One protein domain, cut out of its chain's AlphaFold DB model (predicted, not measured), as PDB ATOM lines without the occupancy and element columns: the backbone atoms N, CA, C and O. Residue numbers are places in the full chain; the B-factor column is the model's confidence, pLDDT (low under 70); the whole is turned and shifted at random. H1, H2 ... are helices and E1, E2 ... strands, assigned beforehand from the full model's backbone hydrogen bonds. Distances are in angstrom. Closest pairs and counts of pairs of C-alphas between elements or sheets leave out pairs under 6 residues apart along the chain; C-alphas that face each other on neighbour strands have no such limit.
ATOM      1  N   PHE A  39       0.750  43.470 -42.406       95.62
ATOM      2  CA  PHE A  39       0.700  42.285 -41.551       95.62
ATOM      3  C   PHE A  39       1.614  41.191 -42.111       95.62
ATOM      4  O   PHE A  39       1.984  41.226 -43.282       95.62
ATOM      5  N   CYS A  40       1.956  40.201 -41.296       96.88
ATOM      6  CA  CYS A  40       2.629  38.997 -41.771       96.88
ATOM      7  C   CYS A  40       1.580  37.926 -42.096       96.88
ATOM      8  O   CYS A  40       0.584  37.779 -41.385       96.88
ATOM      9  N   ALA A  41       1.806  37.169 -43.166       97.62
ATOM     10  CA  ALA A  41       0.973  36.048 -43.579       97.62
ATOM     11  C   ALA A  41       1.783  34.748 -43.525       97.62
ATOM     12  O   ALA A  41       2.757  34.583 -44.259       97.62
ATOM     13  N   GLU A  42       1.364  33.810 -42.681       97.50
ATOM     14  CA  GLU A  42       1.851  32.430 -42.677       97.50
ATOM     15  C   GLU A  42       0.965  31.586 -43.588       97.50
ATOM     16  O   GLU A  42      -0.176  31.279 -43.251       97.50
ATOM     17  N   ILE A  43       1.487  31.218 -44.750       96.56
ATOM     18  CA  ILE A  43       0.763  30.586 -45.848       96.56
ATOM     19  C   ILE A  43       1.048  29.086 -45.847       96.56
ATOM     20  O   ILE A  43       2.201  28.660 -45.915       96.56
ATOM     21  N   LYS A  44      -0.006  28.271 -45.836       95.81
ATOM     22  CA  LYS A  44       0.068  26.817 -45.990       95.81
ATOM     23  C   LYS A  44      -0.799  26.363 -47.150       95.81
ATOM     24  O   LYS A  44      -1.992  26.653 -47.173       95.81
ATOM     25  N   SER A  45      -0.213  25.607 -48.075       91.81
ATOM     26  CA  SER A  45      -0.945  24.941 -49.153       91.81
ATOM     27  C   SER A  45      -0.350  23.574 -49.467       91.81
ATOM     28  O   SER A  45       0.763  23.445 -49.980       91.81
ATOM     29  N   GLY A  46      -1.078  22.509 -49.128       86.12
ATOM     30  CA  GLY A  46      -0.585  21.141 -49.287       86.12
ATOM     31  C   GLY A  46       0.715  20.894 -48.507       86.12
ATOM     32  O   GLY A  46       0.678  20.719 -47.294       86.12
ATOM     33  N   LYS A  47       1.854  20.826 -49.213       86.06
ATOM     34  CA  LYS A  47       3.200  20.672 -48.619       86.06
ATOM     35  C   LYS A  47       3.999  21.977 -48.566       86.06
ATOM     36  O   LYS A  47       5.096  21.980 -48.016       86.06
ATOM     37  N   LEU A  48       3.497  23.045 -49.183       88.44
ATOM     38  CA  LEU A  48       4.122  24.354 -49.125       88.44
ATOM     39  C   LEU A  48       3.784  25.007 -47.787       88.44
ATOM     40  O   LEU A  48       2.612  25.118 -47.426       88.44
ATOM     41  N   GLU A  49       4.818  25.486 -47.110       94.31
ATOM     42  CA  GLU A  49       4.714  26.426 -46.001       94.31
ATOM     43  C   GLU A  49       5.596  27.626 -46.339       94.31
ATOM     44  O   GLU A  49       6.775  27.454 -46.653       94.31
ATOM     45  N   ALA A  50       5.016  28.821 -46.327       94.69
ATOM     46  CA  ALA A  50       5.690  30.068 -46.652       94.69
ATOM     47  C   ALA A  50       5.279  31.171 -45.675       94.69
ATOM     48  O   ALA A  50       4.223  31.104 -45.050       94.69
ATOM     49  N   SER A  51       6.107  32.200 -45.570       95.75
ATOM     50  CA  SER A  51       5.798  33.411 -44.814       95.75
ATOM     51  C   SER A  51       6.062  34.614 -45.698       95.75
ATOM     52  O   SER A  51       7.042  34.613 -46.448       95.75
ATOM     53  N   ALA A  52       5.203  35.624 -45.620       96.12
ATOM     54  CA  ALA A  52       5.383  36.878 -46.334       96.12
ATOM     55  C   ALA A  52       4.986  38.070 -45.466       96.12
ATOM     56  O   ALA A  52       3.988  38.011 -44.745       96.12
ATOM     57  N   ASP A  53       5.739  39.157 -45.587       96.75
ATOM     58  CA  ASP A  53       5.312  40.469 -45.124       96.75
ATOM     59  C   ASP A  53       4.403  41.069 -46.196       96.75
ATOM     60  O   ASP A  53       4.770  41.153 -47.370       96.75
ATOM     61  N   VAL A  54       3.191  41.444 -45.800       96.94
ATOM     62  CA  VAL A  54       2.142  41.922 -46.697       96.94
ATOM     63  C   VAL A  54       1.905  43.400 -46.444       96.94
ATOM     64  O   VAL A  54       1.788  43.831 -45.295       96.94
ATOM     65  N   THR A  55       1.810  44.180 -47.518       96.12
ATOM     66  CA  THR A  55       1.456  45.603 -47.469       96.12
ATOM     67  C   THR A  55       0.352  45.909 -48.476       96.12
ATOM     68  O   THR A  55       0.468  45.576 -49.654       96.12
ATOM     69  N   ARG A  56      -0.713  46.574 -48.015       93.94
ATOM     70  CA  ARG A  56      -1.822  47.082 -48.836       93.94
ATOM     71  C   ARG A  56      -1.616  48.579 -49.071       93.94
ATOM     72  O   ARG A  56      -1.926  49.397 -48.199       93.94
ATOM     73  N   GLY A  57      -1.053  48.920 -50.227       90.06
ATOM     74  CA  GLY A  57      -0.806  50.293 -50.670       90.06
ATOM     75  C   GLY A  57      -1.953  50.872 -51.501       90.06
ATOM     76  O   GLY A  57      -3.005  50.256 -51.651       90.06
ATOM     77  N   GLU A  58      -1.746  52.076 -52.039       87.06
ATOM     78  CA  GLU A  58      -2.680  52.711 -52.986       87.06
ATOM     79  C   GLU A  58      -2.622  52.048 -54.368       87.06
ATOM     80  O   GLU A  58      -3.657  51.798 -54.974       87.06
ATOM     81  N   ASP A  59      -1.416  51.683 -54.817       85.75
ATOM     82  CA  ASP A  59      -1.166  51.055 -56.124       85.75
ATOM     83  C   ASP A  59      -1.444  49.537 -56.148       85.75
ATOM     84  O   ASP A  59      -1.199  48.869 -57.157       85.75
ATOM     85  N   GLY A  60      -1.925  48.988 -55.029       93.25
ATOM     86  CA  GLY A  60      -2.256  47.577 -54.863       93.25
ATOM     87  C   GLY A  60      -1.515  46.898 -53.711       93.25
ATOM     88  O   GLY A  60      -1.161  47.519 -52.706       93.25
ATOM     89  N   TRP A  61      -1.318  45.593 -53.844       96.00
ATOM     90  CA  TRP A  61      -0.787  44.722 -52.802       96.00
ATOM     91  C   TRP A  61       0.661  44.327 -53.075       96.00
ATOM     92  O   TRP A  61       1.030  44.019 -54.206       96.00
ATOM     93  N   GLU A  62       1.472  44.273 -52.022       95.88
ATOM     94  CA  GLU A  62       2.844  43.767 -52.053       95.88
ATOM     95  C   GLU A  62       3.008  42.627 -51.045       95.88
ATOM     96  O   GLU A  62       2.621  42.757 -49.885       95.88
ATOM     97  N   PHE A  63       3.602  41.524 -51.495       95.88
ATOM     98  CA  PHE A  63       3.926  40.342 -50.703       95.88
ATOM     99  C   PHE A  63       5.429  40.090 -50.796       95.88
ATOM    100  O   PHE A  63       5.923  39.612 -51.820       95.88
ATOM    101  N   ALA A  64       6.160  40.407 -49.733       95.38
ATOM    102  CA  ALA A  64       7.587  40.145 -49.616       95.38
ATOM    103  C   ALA A  64       7.804  38.827 -48.866       95.38
ATOM    104  O   ALA A  64       7.674  38.760 -47.645       95.38
ATOM    105  N   PHE A  65       8.119  37.755 -49.591       94.31
ATOM    106  CA  PHE A  65       8.326  36.440 -48.993       94.31
ATOM    107  C   PHE A  65       9.591  36.421 -48.129       94.31
ATOM    108  O   PHE A  65      10.690  36.758 -48.575       94.31
ATOM    109  N   THR A  66       9.444  35.970 -46.888       95.00
ATOM    110  CA  THR A  66      10.511  35.865 -45.882       95.00
ATOM    111  C   THR A  66      10.911  34.413 -45.622       95.00
ATOM    112  O   THR A  66      12.053  34.145 -45.247       95.00
ATOM    113  N   ALA A  67      10.021  33.458 -45.903       93.94
ATOM    114  CA  ALA A  67      10.280  32.024 -45.812       93.94
ATOM    115  C   ALA A  67       9.464  31.240 -46.861       93.94
ATOM    116  O   ALA A  67       8.420  31.722 -47.302       93.94
ATOM    117  N   PRO A  68       9.896  30.026 -47.258       93.06
ATOM    118  CA  PRO A  68      11.156  29.365 -46.907       93.06
ATOM    119  C   PRO A  68      12.345  30.015 -47.630       93.06
ATOM    120  O   PRO A  68      12.170  30.882 -48.482       93.06
ATOM    121  N   LYS A  69      13.578  29.576 -47.339       89.69
ATOM    122  CA  LYS A  69      14.808  30.138 -47.940       89.69
ATOM    123  C   LYS A  69      14.781  30.192 -49.477       89.69
ATOM    124  O   LYS A  69      15.425  31.051 -50.062       89.69
ATOM    125  N   THR A  70      14.046  29.292 -50.125       87.62
ATOM    126  CA  THR A  70      13.897  29.245 -51.587       87.62
ATOM    127  C   THR A  70      12.977  30.326 -52.157       87.62
ATOM    128  O   THR A  70      13.070  30.599 -53.347       87.62
ATOM    129  N   LEU A  71      12.096  30.916 -51.343       87.81
ATOM    130  CA  LEU A  71      11.228  32.042 -51.719       87.81
ATOM    131  C   LEU A  71      11.655  33.358 -51.061       87.81
ATOM    132  O   LEU A  71      11.184  34.416 -51.457       87.81
ATOM    133  N   CYS A  72      12.539  33.307 -50.063       90.38
ATOM    134  CA  CYS A  72      13.011  34.484 -49.347       90.38
ATOM    135  C   CYS A  72      13.572  35.546 -50.309       90.38
ATOM    136  O   CYS A  72      14.456  35.259 -51.119       90.38
ATOM    137  N   GLY A  73      13.057  36.772 -50.205       89.44
ATOM    138  CA  GLY A  73      13.434  37.902 -51.053       89.44
ATOM    139  C   GLY A  73      12.644  38.012 -52.359       89.44
ATOM    140  O   GLY A  73      12.815  38.998 -53.077       89.44
ATOM    141  N   VAL A  74      11.775  37.043 -52.670       92.31
ATOM    142  CA  VAL A  74      10.799  37.193 -53.752       92.31
ATOM    143  C   VAL A  74       9.733  38.188 -53.308       92.31
ATOM    144  O   VAL A  74       9.125  38.032 -52.252       92.31
ATOM    145  N   VAL A  75       9.491  39.199 -54.136       94.00
ATOM    146  CA  VAL A  75       8.452  40.206 -53.934       94.00
ATOM    147  C   VAL A  75       7.425  40.076 -55.044       94.00
ATOM    148  O   VAL A  75       7.755  40.279 -56.215       94.00
ATOM    149  N   VAL A  76       6.189  39.750 -54.676       93.94
ATOM    150  CA  VAL A  76       5.040  39.718 -55.585       93.94
ATOM    151  C   VAL A  76       4.227  40.990 -55.400       93.94
ATOM    152  O   VAL A  76       3.902  41.360 -54.275       93.94
ATOM    153  N   LYS A  77       3.902  41.665 -56.502       93.94
ATOM    154  CA  LYS A  77       3.043  42.851 -56.519       93.94
ATOM    155  C   LYS A  77       1.814  42.588 -57.367       93.94
ATOM    156  O   LYS A  77       1.952  42.143 -58.507       93.94
ATOM    157  N   LEU A  78       0.652  42.902 -56.813       93.31
ATOM    158  CA  LEU A  78      -0.644  42.848 -57.476       93.31
ATOM    159  C   LEU A  78      -1.153  44.280 -57.587       93.31
ATOM    160  O   LEU A  78      -1.312  44.942 -56.567       93.31
ATOM    161  N   GLY A  79      -1.399  44.769 -58.795       89.44
ATOM    162  CA  GLY A  79      -1.937  46.113 -58.999       89.44
ATOM    163  C   GLY A  79      -2.678  46.227 -60.321       89.44
ATOM    164  O   GLY A  79      -2.877  45.237 -61.022       89.44
ATOM    165  N   GLU A  80      -3.040  47.449 -60.713       83.88
ATOM    166  CA  GLU A  80      -3.805  47.697 -61.949       83.88
ATOM    167  C   GLU A  80      -3.107  47.184 -63.219       83.88
ATOM    168  O   GLU A  80      -3.751  46.838 -64.205       83.88
ATOM    169  N   LYS A  81      -1.770  47.123 -63.197       82.19
ATOM    170  CA  LYS A  81      -0.945  46.630 -64.311       82.19
ATOM    171  C   LYS A  81      -0.815  45.101 -64.338       82.19
ATOM    172  O   LYS A  81      -0.066  44.585 -65.164       82.19
ATOM    173  N   GLY A  82      -1.516  44.397 -63.451       86.50
ATOM    174  CA  GLY A  82      -1.468  42.949 -63.290       86.50
ATOM    175  C   GLY A  82      -0.498  42.494 -62.199       86.50
ATOM    176  O   GLY A  82      -0.170  43.238 -61.270       86.50
ATOM    177  N   VAL A  83      -0.051  41.246 -62.324       89.94
ATOM    178  CA  VAL A  83       0.839  40.580 -61.368       89.94
ATOM    179  C   VAL A  83       2.293  40.705 -61.818       89.94
ATOM    180  O   VAL A  83       2.623  40.473 -62.979       89.94
ATOM    181  N   SER A  84       3.191  41.035 -60.891       89.94
ATOM    182  CA  SER A  84       4.639  40.969 -61.122       89.94
ATOM    183  C   SER A  84       5.344  40.279 -59.962       89.94
ATOM    184  O   SER A  84       4.919  40.400 -58.816       89.94
ATOM    185  N   ALA A  85       6.435  39.573 -60.252       91.06
ATOM    186  CA  ALA A  85       7.280  38.943 -59.246       91.06
ATOM    187  C   ALA A  85       8.743  39.315 -59.497       91.06
ATOM    188  O   ALA A  85       9.215  39.250 -60.631       91.06
ATOM    189  N   ASN A  86       9.462  39.710 -58.448       90.75
ATOM    190  CA  ASN A  86      10.850  40.148 -58.548       90.75
ATOM    191  C   ASN A  86      11.713  39.526 -57.447       90.75
ATOM    192  O   ASN A  86      11.242  39.320 -56.333       90.75
ATOM    193  N   LEU A  87      12.986  39.279 -57.745       89.38
ATOM    194  CA  LEU A  87      14.023  38.941 -56.770       89.38
ATOM    195  C   LEU A  87      15.151  39.970 -56.900       89.38
ATOM    196  O   LEU A  87      15.989  39.892 -57.801       89.38
ATOM    197  N   GLY A  88      15.142  40.983 -56.032       86.81
ATOM    198  CA  GLY A  88      16.001  42.157 -56.199       86.81
ATOM    199  C   GLY A  88      15.680  42.900 -57.501       86.81
ATOM    200  O   GLY A  88      14.544  43.311 -57.716       86.81
ATOM    201  N   SER A  89      16.672  43.067 -58.381       86.75
ATOM    202  CA  SER A  89      16.493  43.685 -59.705       86.75
ATOM    203  C   SER A  89      16.053  42.707 -60.803       86.75
ATOM    204  O   SER A  89      15.844  43.126 -61.942       86.75
ATOM    205  N   LEU A  90      15.936  41.410 -60.497       83.94
ATOM    206  CA  LEU A  90      15.544  40.388 -61.463       83.94
ATOM    207  C   LEU A  90      14.023  40.264 -61.513       83.94
ATOM    208  O   LEU A  90      13.396  39.985 -60.493       83.94
ATOM    209  N   SER A  91      13.449  40.401 -62.707       86.06
ATOM    210  CA  SER A  91      12.036  40.113 -62.952       86.06
ATOM    211  C   SER A  91      11.846  38.626 -63.247       86.06
ATOM    212  O   SER A  91      12.583  38.042 -64.046       86.06
ATOM    213  N   LEU A  92      10.878  38.004 -62.580       82.50
ATOM    214  CA  LEU A  92      10.525  36.601 -62.752       82.50
ATOM    215  C   LEU A  92       9.329  36.500 -63.698       82.50
ATOM    216  O   LEU A  92       8.356  37.240 -63.560       82.50
ATOM    217  N   SER A  93       9.368  35.545 -64.628       76.81
ATOM    218  CA  SER A  93       8.180  35.212 -65.412       76.81
ATOM    219  C   SER A  93       7.157  34.568 -64.480       76.81
ATOM    220  O   SER A  93       7.373  33.463 -63.979       76.81
ATOM    221  N   VAL A  94       6.050  35.260 -64.238       71.00
ATOM    222  CA  VAL A  94       4.900  34.686 -63.546       71.00
ATOM    223  C   VAL A  94       4.166  33.853 -64.585       71.00
ATOM    224  O   VAL A  94       3.551  34.397 -65.492       71.00
ATOM    225  N   ALA A  95       4.319  32.532 -64.539       64.06
ATOM    226  CA  ALA A  95       3.341  31.691 -65.214       64.06
ATOM    227  C   ALA A  95       2.024  31.843 -64.444       64.06
ATOM    228  O   ALA A  95       2.051  31.788 -63.214       64.06
ATOM    229  N   ASP A  96       0.905  31.995 -65.149       51.84
ATOM    230  CA  ASP A  96      -0.425  32.258 -64.570       51.84
ATOM    231  C   ASP A  96      -0.857  31.229 -63.501       51.84
ATOM    232  O   ASP A  96      -1.769  31.470 -62.723       51.84
ATOM    233  N   SER A  97      -0.186  30.074 -63.426       51.34
ATOM    234  CA  SER A  97      -0.465  28.986 -62.485       51.34
ATOM    235  C   SER A  97       0.611  28.777 -61.413       51.34
ATOM    236  O   SER A  97       0.667  27.707 -60.807       51.34
ATOM    237  N   ALA A  98       1.546  29.709 -61.229       70.12
ATOM    238  CA  ALA A  98       2.560  29.557 -60.198       70.12
ATOM    239  C   ALA A  98       1.945  29.825 -58.817       70.12
ATOM    240  O   ALA A  98       1.548  30.947 -58.516       70.12
ATOM    241  N   ASP A  99       1.920  28.803 -57.964       68.69
ATOM    242  CA  ASP A  99       1.471  28.843 -56.566       68.69
ATOM    243  C   ASP A  99       1.848  30.141 -55.814       68.69
ATOM    244  O   ASP A  99       1.020  30.732 -55.125       68.69
ATOM    245  N   TYR A 100       3.083  30.631 -55.978       71.44
ATOM    246  CA  TYR A 100       3.571  31.837 -55.294       71.44
ATOM    247  C   TYR A 100       2.951  33.154 -55.788       71.44
ATOM    248  O   TYR A 100       3.098  34.158 -55.101       71.44
ATOM    249  N   ALA A 101       2.288  33.175 -56.945       79.12
ATOM    250  CA  ALA A 101       1.519  34.315 -57.448       79.12
ATOM    251  C   ALA A 101       0.019  34.162 -57.162       79.12
ATOM    252  O   ALA A 101      -0.630  35.131 -56.773       79.12
ATOM    253  N   LEU A 102      -0.492  32.930 -57.243       88.62
ATOM    254  CA  LEU A 102      -1.896  32.611 -56.992       88.62
ATOM    255  C   LEU A 102      -2.311  32.838 -55.528       88.62
ATOM    256  O   LEU A 102      -3.382  33.373 -55.262       88.62
ATOM    257  N   TYR A 103      -1.485  32.453 -54.544       91.44
ATOM    258  CA  TYR A 103      -1.853  32.661 -53.134       91.44
ATOM    259  C   TYR A 103      -1.944  34.145 -52.745       91.44
ATOM    260  O   TYR A 103      -2.924  34.502 -52.089       91.44
ATOM    261  N   PRO A 104      -0.998  35.023 -53.146       93.75
ATOM    262  CA  PRO A 104      -1.175  36.467 -53.036       93.75
ATOM    263  C   PRO A 104      -2.503  36.976 -53.597       93.75
ATOM    264  O   PRO A 104      -3.167  37.765 -52.930       93.75
ATOM    265  N   GLU A 105      -2.900  36.518 -54.787       93.69
ATOM    266  CA  GLU A 105      -4.139  36.935 -55.451       93.69
ATOM    267  C   GLU A 105      -5.378  36.525 -54.649       93.69
ATOM    268  O   GLU A 105      -6.183  37.384 -54.286       93.69
ATOM    269  N   ILE A 106      -5.462  35.253 -54.235       94.81
ATOM    270  CA  ILE A 106      -6.553  34.764 -53.379       94.81
ATOM    271  C   ILE A 106      -6.646  35.600 -52.097       94.81
ATOM    272  O   ILE A 106      -7.743  35.986 -51.692       94.81
ATOM    273  N   ILE A 107      -5.515  35.877 -51.438       95.62
ATOM    274  CA  ILE A 107      -5.479  36.643 -50.185       95.62
ATOM    275  C   ILE A 107      -5.958  38.080 -50.413       95.62
ATOM    276  O   ILE A 107      -6.844  38.541 -49.692       95.62
ATOM    277  N   ALA A 108      -5.394  38.770 -51.404       94.94
ATOM    278  CA  ALA A 108      -5.695  40.165 -51.702       94.94
ATOM    279  C   ALA A 108      -7.168  40.363 -52.074       94.94
ATOM    280  O   ALA A 108      -7.863  41.152 -51.432       94.94
ATOM    281  N   GLU A 109      -7.674  39.593 -53.041       93.81
ATOM    282  CA  GLU A 109      -9.058  39.721 -53.502       93.81
ATOM    283  C   GLU A 109     -10.067  39.373 -52.409       93.81
ATOM    284  O   GLU A 109     -11.074  40.065 -52.233       93.81
ATOM    285  N   THR A 110      -9.779  38.327 -51.628       95.12
ATOM    286  CA  THR A 110     -10.636  37.932 -50.510       95.12
ATOM    287  C   THR A 110     -10.724  39.050 -49.472       95.12
ATOM    288  O   THR A 110     -11.820  39.343 -48.995       95.12
ATOM    289  N   ILE A 111      -9.600  39.688 -49.123       94.56
ATOM    290  CA  ILE A 111      -9.587  40.784 -48.145       94.56
ATOM    291  C   ILE A 111     -10.278  42.032 -48.711       94.56
ATOM    292  O   ILE A 111     -11.077  42.650 -48.010       94.56
ATOM    293  N   ASP A 112     -10.043  42.378 -49.980       92.94
ATOM    294  CA  ASP A 112     -10.698  43.511 -50.649       92.94
ATOM    295  C   ASP A 112     -12.224  43.339 -50.768       92.94
ATOM    296  O   ASP A 112     -12.968  44.324 -50.852       92.94
ATOM    297  N   ALA A 113     -12.718  42.099 -50.765       92.62
ATOM    298  CA  ALA A 113     -14.146  41.811 -50.765       92.62
ATOM    299  C   ALA A 113     -14.818  42.055 -49.402       92.62
ATOM    300  O   ALA A 113     -16.015  42.343 -49.379       92.62
ATOM    301  N   LEU A 114     -14.087  41.982 -48.279       92.12
ATOM    302  CA  LEU A 114     -14.670  42.049 -46.927       92.12
ATOM    303  C   LEU A 114     -15.444  43.344 -46.680       92.12
ATOM    304  O   LEU A 114     -16.553  43.307 -46.150       92.12
ATOM    305  N   ASP A 115     -14.904  44.475 -47.139       86.75
ATOM    306  CA  ASP A 115     -15.524  45.799 -46.991       86.75
ATOM    307  C   ASP A 115     -16.879  45.908 -47.723       86.75
ATOM    308  O   ASP A 115     -17.694  46.781 -47.419       86.75
ATOM    309  N   LYS A 116     -17.142  45.013 -48.685       89.31
ATOM    310  CA  LYS A 116     -18.370  44.974 -49.494       89.31
ATOM    311  C   LYS A 116     -19.415  44.005 -48.934       89.31
ATOM    312  O   LYS A 116     -20.548  43.986 -49.418       89.31
ATOM    313  N   ILE A 117     -19.056  43.187 -47.944       90.25
ATOM    314  CA  ILE A 117     -19.957  42.196 -47.357       90.25
ATOM    315  C   ILE A 117     -20.785  42.873 -46.254       90.25
ATOM    316  O   ILE A 117     -20.225  43.506 -45.359       90.25
ATOM    317  N   PRO A 118     -22.125  42.779 -46.287       88.38
ATOM    318  CA  PRO A 118     -22.966  43.367 -45.251       88.38
ATOM    319  C   PRO A 118     -22.848  42.596 -43.926       88.38
ATOM    320  O   PRO A 118     -22.727  41.370 -43.928       88.38
ATOM    321  N   ALA A 119     -22.950  43.312 -42.801       85.56
ATOM    322  CA  ALA A 119     -22.803  42.769 -41.442       85.56
ATOM    323  C   ALA A 119     -23.685  41.541 -41.167       85.56
ATOM    324  O   ALA A 119     -23.266  40.597 -40.511       85.56
ATOM    325  N   GLU A 120     -24.902  41.528 -41.712       86.00
ATOM    326  CA  GLU A 120     -25.876  40.437 -41.570       86.00
ATOM    327  C   GLU A 120     -25.416  39.092 -42.159       86.00
ATOM    328  O   GLU A 120     -25.971  38.050 -41.816       86.00
ATOM    329  N   LYS A 121     -24.406  39.103 -43.041       87.88
ATOM    330  CA  LYS A 121     -23.790  37.893 -43.611       87.88
ATOM    331  C   LYS A 121     -22.577  37.408 -42.816       87.88
ATOM    332  O   LYS A 121     -21.929  36.446 -43.221       87.88
ATOM    333  N   MET A 122     -22.258  38.069 -41.711       91.25
ATOM    334  CA  MET A 122     -21.142  37.722 -40.844       91.25
ATOM    335  C   MET A 122     -21.668  37.029 -39.590       91.25
ATOM    336  O   MET A 122     -22.753  37.334 -39.093       91.25
ATOM    337  N   SER A 123     -20.897  36.086 -39.063       92.56
ATOM    338  CA  SER A 123     -21.179  35.448 -37.779       92.56
ATOM    339  C   SER A 123     -20.096  35.818 -36.774       92.56
ATOM    340  O   SER A 123     -18.946  36.009 -37.146       92.56
ATOM    341  N   SER A 124     -20.452  35.940 -35.497       92.75
ATOM    342  CA  SER A 124     -19.485  36.184 -34.424       92.75
ATOM    343  C   SER A 124     -19.627  35.123 -33.352       92.75
ATOM    344  O   SER A 124     -20.735  34.705 -33.006       92.75
ATOM    345  N   THR A 125     -18.504  34.645 -32.840       93.69
ATOM    346  CA  THR A 125     -18.451  33.715 -31.714       93.69
ATOM    347  C   THR A 125     -17.206  34.027 -30.899       93.69
ATOM    348  O   THR A 125     -16.110  34.083 -31.444       93.69
ATOM    349  N   GLU A 126     -17.381  34.259 -29.595       92.50
ATOM    350  CA  GLU A 126     -16.280  34.522 -28.651       92.50
ATOM    351  C   GLU A 126     -15.334  35.666 -29.081       92.50
ATOM    352  O   GLU A 126     -14.126  35.601 -28.875       92.50
ATOM    353  N   GLY A 127     -15.878  36.734 -29.679       92.06
ATOM    354  CA  GLY A 127     -15.096  37.888 -30.144       92.06
ATOM    355  C   GLY A 127     -14.376  37.675 -31.480       92.06
ATOM    356  O   GLY A 127     -13.633  38.552 -31.925       92.06
ATOM    357  N   VAL A 128     -14.595  36.532 -32.134       95.31
ATOM    358  CA  VAL A 128     -14.091  36.233 -33.475       95.31
ATOM    359  C   VAL A 128     -15.226  36.353 -34.478       95.31
ATOM    360  O   VAL A 128     -16.189  35.586 -34.452       95.31
ATOM    361  N   LEU A 129     -15.069  37.292 -35.402       95.06
ATOM    362  CA  LEU A 129     -15.924  37.430 -36.565       95.06
ATOM    363  C   LEU A 129     -15.496  36.429 -37.637       95.06
ATOM    364  O   LEU A 129     -14.310  36.296 -37.932       95.06
ATOM    365  N   THR A 130     -16.460  35.755 -38.249       96.25
ATOM    366  CA  THR A 130     -16.281  34.854 -39.383       96.25
ATOM    367  C   THR A 130     -17.109  35.352 -40.558       96.25
ATOM    368  O   THR A 130     -18.307  35.612 -40.438       96.25
ATOM    369  N   VAL A 131     -16.454  35.473 -41.708       95.62
ATOM    370  CA  VAL A 131     -17.041  35.962 -42.953       95.62
ATOM    371  C   VAL A 131     -16.864  34.891 -44.024       95.62
ATOM    372  O   VAL A 131     -15.742  34.464 -44.305       95.62
ATOM    373  N   GLU A 132     -17.972  34.441 -44.616       95.00
ATOM    374  CA  GLU A 132     -17.943  33.607 -45.820       95.00
ATOM    375  C   GLU A 132     -17.961  34.504 -47.064       95.00
ATOM    376  O   GLU A 132     -18.786  35.409 -47.188       95.00
ATOM    377  N   THR A 133     -17.040  34.245 -47.984       93.56
ATOM    378  CA  THR A 133     -16.919  34.910 -49.284       93.56
ATOM    379  C   THR A 133     -16.531  33.876 -50.342       93.56
ATOM    380  O   THR A 133     -16.487  32.674 -50.065       93.56
ATOM    381  N   GLU A 134     -16.263  34.318 -51.563       92.56
ATOM    382  CA  GLU A 134     -15.882  33.457 -52.674       92.56
ATOM    383  C   GLU A 134     -14.704  34.055 -53.446       92.56
ATOM    384  O   GLU A 134     -14.627  35.267 -53.635       92.56
ATOM    385  N   PHE A 135     -13.808  33.187 -53.910       92.75
ATOM    386  CA  PHE A 135     -12.785  33.490 -54.909       92.75
ATOM    387  C   PHE A 135     -13.023  32.561 -56.101       92.75
ATOM    388  O   PHE A 135     -13.053  31.343 -55.925       92.75
ATOM    389  N   GLU A 136     -13.277  33.118 -57.287       90.81
ATOM    390  CA  GLU A 136     -13.601  32.358 -58.512       90.81
ATOM    391  C   GLU A 136     -14.694  31.279 -58.324       90.81
ATOM    392  O   GLU A 136     -14.615  30.165 -58.843       90.81
ATOM    393  N   GLY A 137     -15.724  31.582 -57.524       91.56
ATOM    394  CA  GLY A 137     -16.816  30.649 -57.207       91.56
ATOM    395  C   GLY A 137     -16.447  29.538 -56.212       91.56
ATOM    396  O   GLY A 137     -17.282  28.694 -55.885       91.56
ATOM    397  N   SER A 138     -15.215  29.526 -55.696       92.38
ATOM    398  CA  SER A 138     -14.812  28.682 -54.572       92.38
ATOM    399  C   SER A 138     -15.035  29.399 -53.249       92.38
ATOM    400  O   SER A 138     -14.589  30.528 -53.062       92.38
ATOM    401  N   ARG A 139     -15.671  28.713 -52.294       95.38
ATOM    402  CA  ARG A 139     -15.880  29.235 -50.938       95.38
ATOM    403  C   ARG A 139     -14.543  29.551 -50.261       95.38
ATOM    404  O   ARG A 139     -13.677  28.681 -50.149       95.38
ATOM    405  N   THR A 140     -14.460  30.747 -49.694       97.25
ATOM    406  CA  THR A 140     -13.362  31.214 -48.851       97.25
ATOM    407  C   THR A 140     -13.926  31.704 -47.519       97.25
ATOM    408  O   THR A 140     -14.983  32.326 -47.463       97.25
ATOM    409  N   THR A 141     -13.231  31.417 -46.424       97.69
ATOM    410  CA  THR A 141     -13.612  31.871 -45.083       97.69
ATOM    411  C   THR A 141     -12.515  32.756 -44.523       97.69
ATOM    412  O   THR A 141     -11.355  32.349 -44.508       97.69
ATOM    413  N   VAL A 142     -12.884  33.934 -44.027       97.94
ATOM    414  CA  VAL A 142     -11.988  34.826 -43.286       97.94
ATOM    415  C   VAL A 142     -12.451  34.913 -41.843       97.94
ATOM    416  O   VAL A 142     -13.646  35.029 -41.576       97.94
ATOM    417  N   SER A 143     -11.500  34.889 -40.916       97.38
ATOM    418  CA  SER A 143     -11.734  35.214 -39.513       97.38
ATOM    419  C   SER A 143     -10.978  36.479 -39.129       97.38
ATOM    420  O   SER A 143      -9.826  36.658 -39.531       97.38
ATOM    421  N   ALA A 144     -11.610  37.326 -38.324       96.56
ATOM    422  CA  ALA A 144     -11.053  38.580 -37.837       96.56
ATOM    423  C   ALA A 144     -11.482  38.848 -36.388       96.56
ATOM    424  O   ALA A 144     -12.481  38.311 -35.913       96.56
ATOM    425  N   ASP A 145     -10.734  39.694 -35.688       94.75
ATOM    426  CA  ASP A 145     -11.140  40.224 -34.387       94.75
ATOM    427  C   ASP A 145     -12.388  41.101 -34.568       94.75
ATOM    428  O   ASP A 145     -12.373  42.073 -35.325       94.75
ATOM    429  N   GLU A 146     -13.475  40.758 -33.874       91.81
ATOM    430  CA  GLU A 146     -14.788  41.400 -34.035       91.81
ATOM    431  C   GLU A 146     -14.751  42.904 -33.750       91.81
ATOM    432  O   GLU A 146     -15.467  43.686 -34.376       91.81
ATOM    433  N   ARG A 147     -13.911  43.328 -32.803       90.81
ATOM    434  CA  ARG A 147     -13.876  44.714 -32.333       90.81
ATOM    435  C   ARG A 147     -13.014  45.601 -33.221       90.81
ATOM    436  O   ARG A 147     -13.318  46.780 -33.387       90.81
ATOM    437  N   THR A 148     -11.900  45.071 -33.708       92.12
ATOM    438  CA  THR A 148     -10.867  45.848 -34.399       92.12
ATOM    439  C   THR A 148     -10.845  45.623 -35.901       92.12
ATOM    440  O   THR A 148     -10.279  46.456 -36.595       92.12
ATOM    441  N   GLY A 149     -11.423  44.530 -36.408       92.44
ATOM    442  CA  GLY A 149     -11.316  44.149 -37.817       92.44
ATOM    443  C   GLY A 149      -9.941  43.598 -38.205       92.44
ATOM    444  O   GLY A 149      -9.694  43.358 -39.388       92.44
ATOM    445  N   LYS A 150      -9.034  43.384 -37.238       94.88
ATOM    446  CA  LYS A 150      -7.721  42.777 -37.494       94.88
ATOM    447  C   LYS A 150      -7.888  41.339 -37.966       94.88
ATOM    448  O   LYS A 150      -8.575  40.551 -37.320       94.88
ATOM    449  N   LEU A 151      -7.246  41.004 -39.079       96.69
ATOM    450  CA  LEU A 151      -7.307  39.661 -39.647       96.69
ATOM    451  C   LEU A 151      -6.656  38.634 -38.712       96.69
ATOM    452  O   LEU A 151      -5.619  38.898 -38.109       96.69
ATOM    453  N   ILE A 152      -7.267  37.454 -38.623       97.56
ATOM    454  CA  ILE A 152      -6.769  36.307 -37.851       97.56
ATOM    455  C   ILE A 152      -6.390  35.173 -38.801       97.56
ATOM    456  O   ILE A 152      -5.275  34.660 -38.742       97.56
ATOM    457  N   SER A 153      -7.303  34.768 -39.690       98.31
ATOM    458  CA  SER A 153      -7.019  33.692 -40.645       98.31
ATOM    459  C   SER A 153      -7.841  33.783 -41.924       98.31
ATOM    460  O   SER A 153      -8.896  34.414 -41.951       98.31
ATOM    461  N   LEU A 154      -7.363  33.118 -42.974       98.44
ATOM    462  CA  LEU A 154      -8.077  32.887 -44.228       98.44
ATOM    463  C   LEU A 154      -7.974  31.409 -44.600       98.44
ATOM    464  O   LEU A 154      -6.909  30.805 -44.484       98.44
ATOM    465  N   LYS A 155      -9.069  30.815 -45.074       98.06
ATOM    466  CA  LYS A 155      -9.096  29.444 -45.594       98.06
ATOM    467  C   LYS A 155      -9.806  29.400 -46.935       98.06
ATOM    468  O   LYS A 155     -10.960  29.801 -47.021       98.06
ATOM    469  N   CYS A 156      -9.150  28.838 -47.946       96.94
ATOM    470  CA  CYS A 156      -9.750  28.544 -49.244       96.94
ATOM    471  C   CYS A 156      -9.545  27.052 -49.574       96.94
ATOM    472  O   CYS A 156      -8.501  26.664 -50.111       96.94
ATOM    473  N   PRO A 157     -10.503  26.176 -49.206       95.56
ATOM    474  CA  PRO A 157     -10.331  24.725 -49.300       95.56
ATOM    475  C   PRO A 157     -10.085  24.198 -50.717       95.56
ATOM    476  O   PRO A 157      -9.299  23.262 -50.869       95.56
ATOM    477  N   SER A 158     -10.695  24.800 -51.747       93.88
ATOM    478  CA  SER A 158     -10.492  24.407 -53.154       93.88
ATOM    479  C   SER A 158      -9.023  24.491 -53.576       93.88
ATOM    480  O   SER A 158      -8.543  23.640 -54.319       93.88
ATOM    481  N   TYR A 159      -8.295  25.461 -53.020       92.38
ATOM    482  CA  TYR A 159      -6.869  25.679 -53.256       92.38
ATOM    483  C   TYR A 159      -5.979  25.059 -52.171       92.38
ATOM    484  O   TYR A 159      -4.773  25.277 -52.164       92.38
ATOM    485  N   LYS A 160      -6.556  24.284 -51.234       94.50
ATOM    486  CA  LYS A 160      -5.877  23.738 -50.039       94.50
ATOM    487  C   LYS A 160      -5.153  24.808 -49.211       94.50
ATOM    488  O   LYS A 160      -4.236  24.475 -48.463       94.50
ATOM    489  N   LEU A 161      -5.586  26.061 -49.332       95.88
ATOM    490  CA  LEU A 161      -4.941  27.228 -48.755       95.88
ATOM    491  C   LEU A 161      -5.464  27.483 -47.338       95.88
ATOM    492  O   LEU A 161      -6.673  27.579 -47.115       95.88
ATOM    493  N   SER A 162      -4.543  27.645 -46.396       97.62
ATOM    494  CA  SER A 162      -4.788  28.179 -45.059       97.62
ATOM    495  C   SER A 162      -3.743  29.243 -44.762       97.62
ATOM    496  O   SER A 162      -2.555  29.010 -44.964       97.62
ATOM    497  N   VAL A 163      -4.178  30.387 -44.253       98.31
ATOM    498  CA  VAL A 163      -3.316  31.515 -43.914       98.31
ATOM    499  C   VAL A 163      -3.601  31.934 -42.483       98.31
ATOM    500  O   VAL A 163      -4.766  32.104 -42.130       98.31
ATOM    501  N   ASN A 164      -2.560  32.103 -41.674       98.25
ATOM    502  CA  ASN A 164      -2.664  32.795 -40.392       98.25
ATOM    503  C   ASN A 164      -2.040  34.178 -40.539       98.25
ATOM    504  O   ASN A 164      -0.961  34.309 -41.117       98.25
ATOM    505  N   PHE A 165      -2.714  35.194 -40.016       97.69
ATOM    506  CA  PHE A 165      -2.217  36.561 -40.039       97.69
ATOM    507  C   PHE A 165      -1.684  36.946 -38.664       97.69
ATOM    508  O   PHE A 165      -2.288  36.631 -37.637       97.69
ATOM    509  N   THR A 166      -0.553  37.639 -38.644       94.19
ATOM    510  CA  THR A 166       0.042  38.203 -37.432       94.19
ATOM    511  C   THR A 166       0.414  39.663 -37.663       94.19
ATOM    512  O   THR A 166       0.481  40.138 -38.799       94.19
ATOM    513  N   GLU A 167       0.602  40.420 -36.582       88.44
ATOM    514  CA  GLU A 167       1.019  41.816 -36.706       88.44
ATOM    515  C   GLU A 167       2.390  41.905 -37.383       88.44
ATOM    516  O   GLU A 167       3.308  41.164 -37.033       88.44
ATOM    517  N   ALA A 168       2.530  42.837 -38.330       79.06
ATOM    518  CA  ALA A 168       3.827  43.127 -38.920       79.06
ATOM    519  C   ALA A 168       4.791  43.619 -37.833       79.06
ATOM    520  O   ALA A 168       4.430  44.448 -36.988       79.06
TER     521      ALA A 168
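AT A GLANCE: This is residues 39 to 168 of the 189 residues of an uncharacterized protein of Oscillospiraceae bacterium (UniProt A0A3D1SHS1). One long, twisted sheet of eleven strands curls round a single helix, H1, which lies on one face while the other face is bare. The sheet has two halves, E1 to E6 and E7 to E11, each a meander, each strand the antiparallel neighbour of the one before; the halves join side by side at E1 and E11, and H1 comes between them along the chain. The printed part has 130 residues, with one named helix and eleven named strands in the order E1 E2 E3 E4 E5 E6 H1 E7 E8 E9 E10 E11. Across the sheet the order is E6 E5 E4 E3 E2 E1 E11 E10 E9 E8 E7, antiparallel throughout; the class is mostly strand, in two layers, the helix on one face of the sheet. The whole is compact, with a radius of gyration of the C-alphas of 14.6 A, and elongated, spanning 45 by 28 by 27 A.

HOW THE PARTS SIT: Start where E1, residues 39 to 45, and E11, residues 161 to 167, are antiparallel neighbours at 160 degrees: N 42 and O 164, 2.8 A apart, are within hydrogen-bond range. On the other side of E1 look for E2, residues 48 to 56, which forms a hairpin with it, N 50 and O 43 being 2.8 A apart; E2 bends by 56 degrees at residue 53. Beyond come E3, residues 61 to 67, with N 64 and O 53 at 2.8 A, E4, residues 74 to 79, with N 63 and O 76 at 2.8 A, E5, residues 82 to 87, with N 75 and O 86 at 2.8 A, and the edge strand E6, residues 90 to 92, with N 92 and O 85 at 2.8 A. From E11 the other way, find E10, residues 151 to 156, with N 163 and O 154 at 2.8 A, E9, residues 138 to 145, with N 143 and O 153 at 2.8 A, E8, residues 128 to 135, with N 129 and O 144 at 2.8 A, and the edge strand E7, residues 122 to 125, with N 130 and O 123 at 2.7 A. H1, residues 99 to 114, is on this sheet; its closest C-alphas to E8 are those of Ile 106 and Phe 135, 6.5 A, and to E4 those of Ala 101 and Val 76, 6.7 A. In H1, 10 of 12 O i to N i+4 pairs are within hydrogen-bond range.

IN THESE COORDINATES: Find C-alpha 39 at (0.700, 42.285, -41.551), where E1 begins its 19.0 A. H1 runs 23.0 A from C-alpha 99 at (1.471, 28.843, -56.566); E2 and E9 each measure 23.5 A. E11 ends at C-alpha 167, (1.019, 41.816, -36.706).

THE WHOLE: The C-alphas of Ser 89 and Glu 120, the two farthest apart, are 46.2 A from each other. The printed part has no cut, and no link is long. Mean pLDDT of the printed part is 90.9; look for values under 70 at residues 95 to 97 and 99.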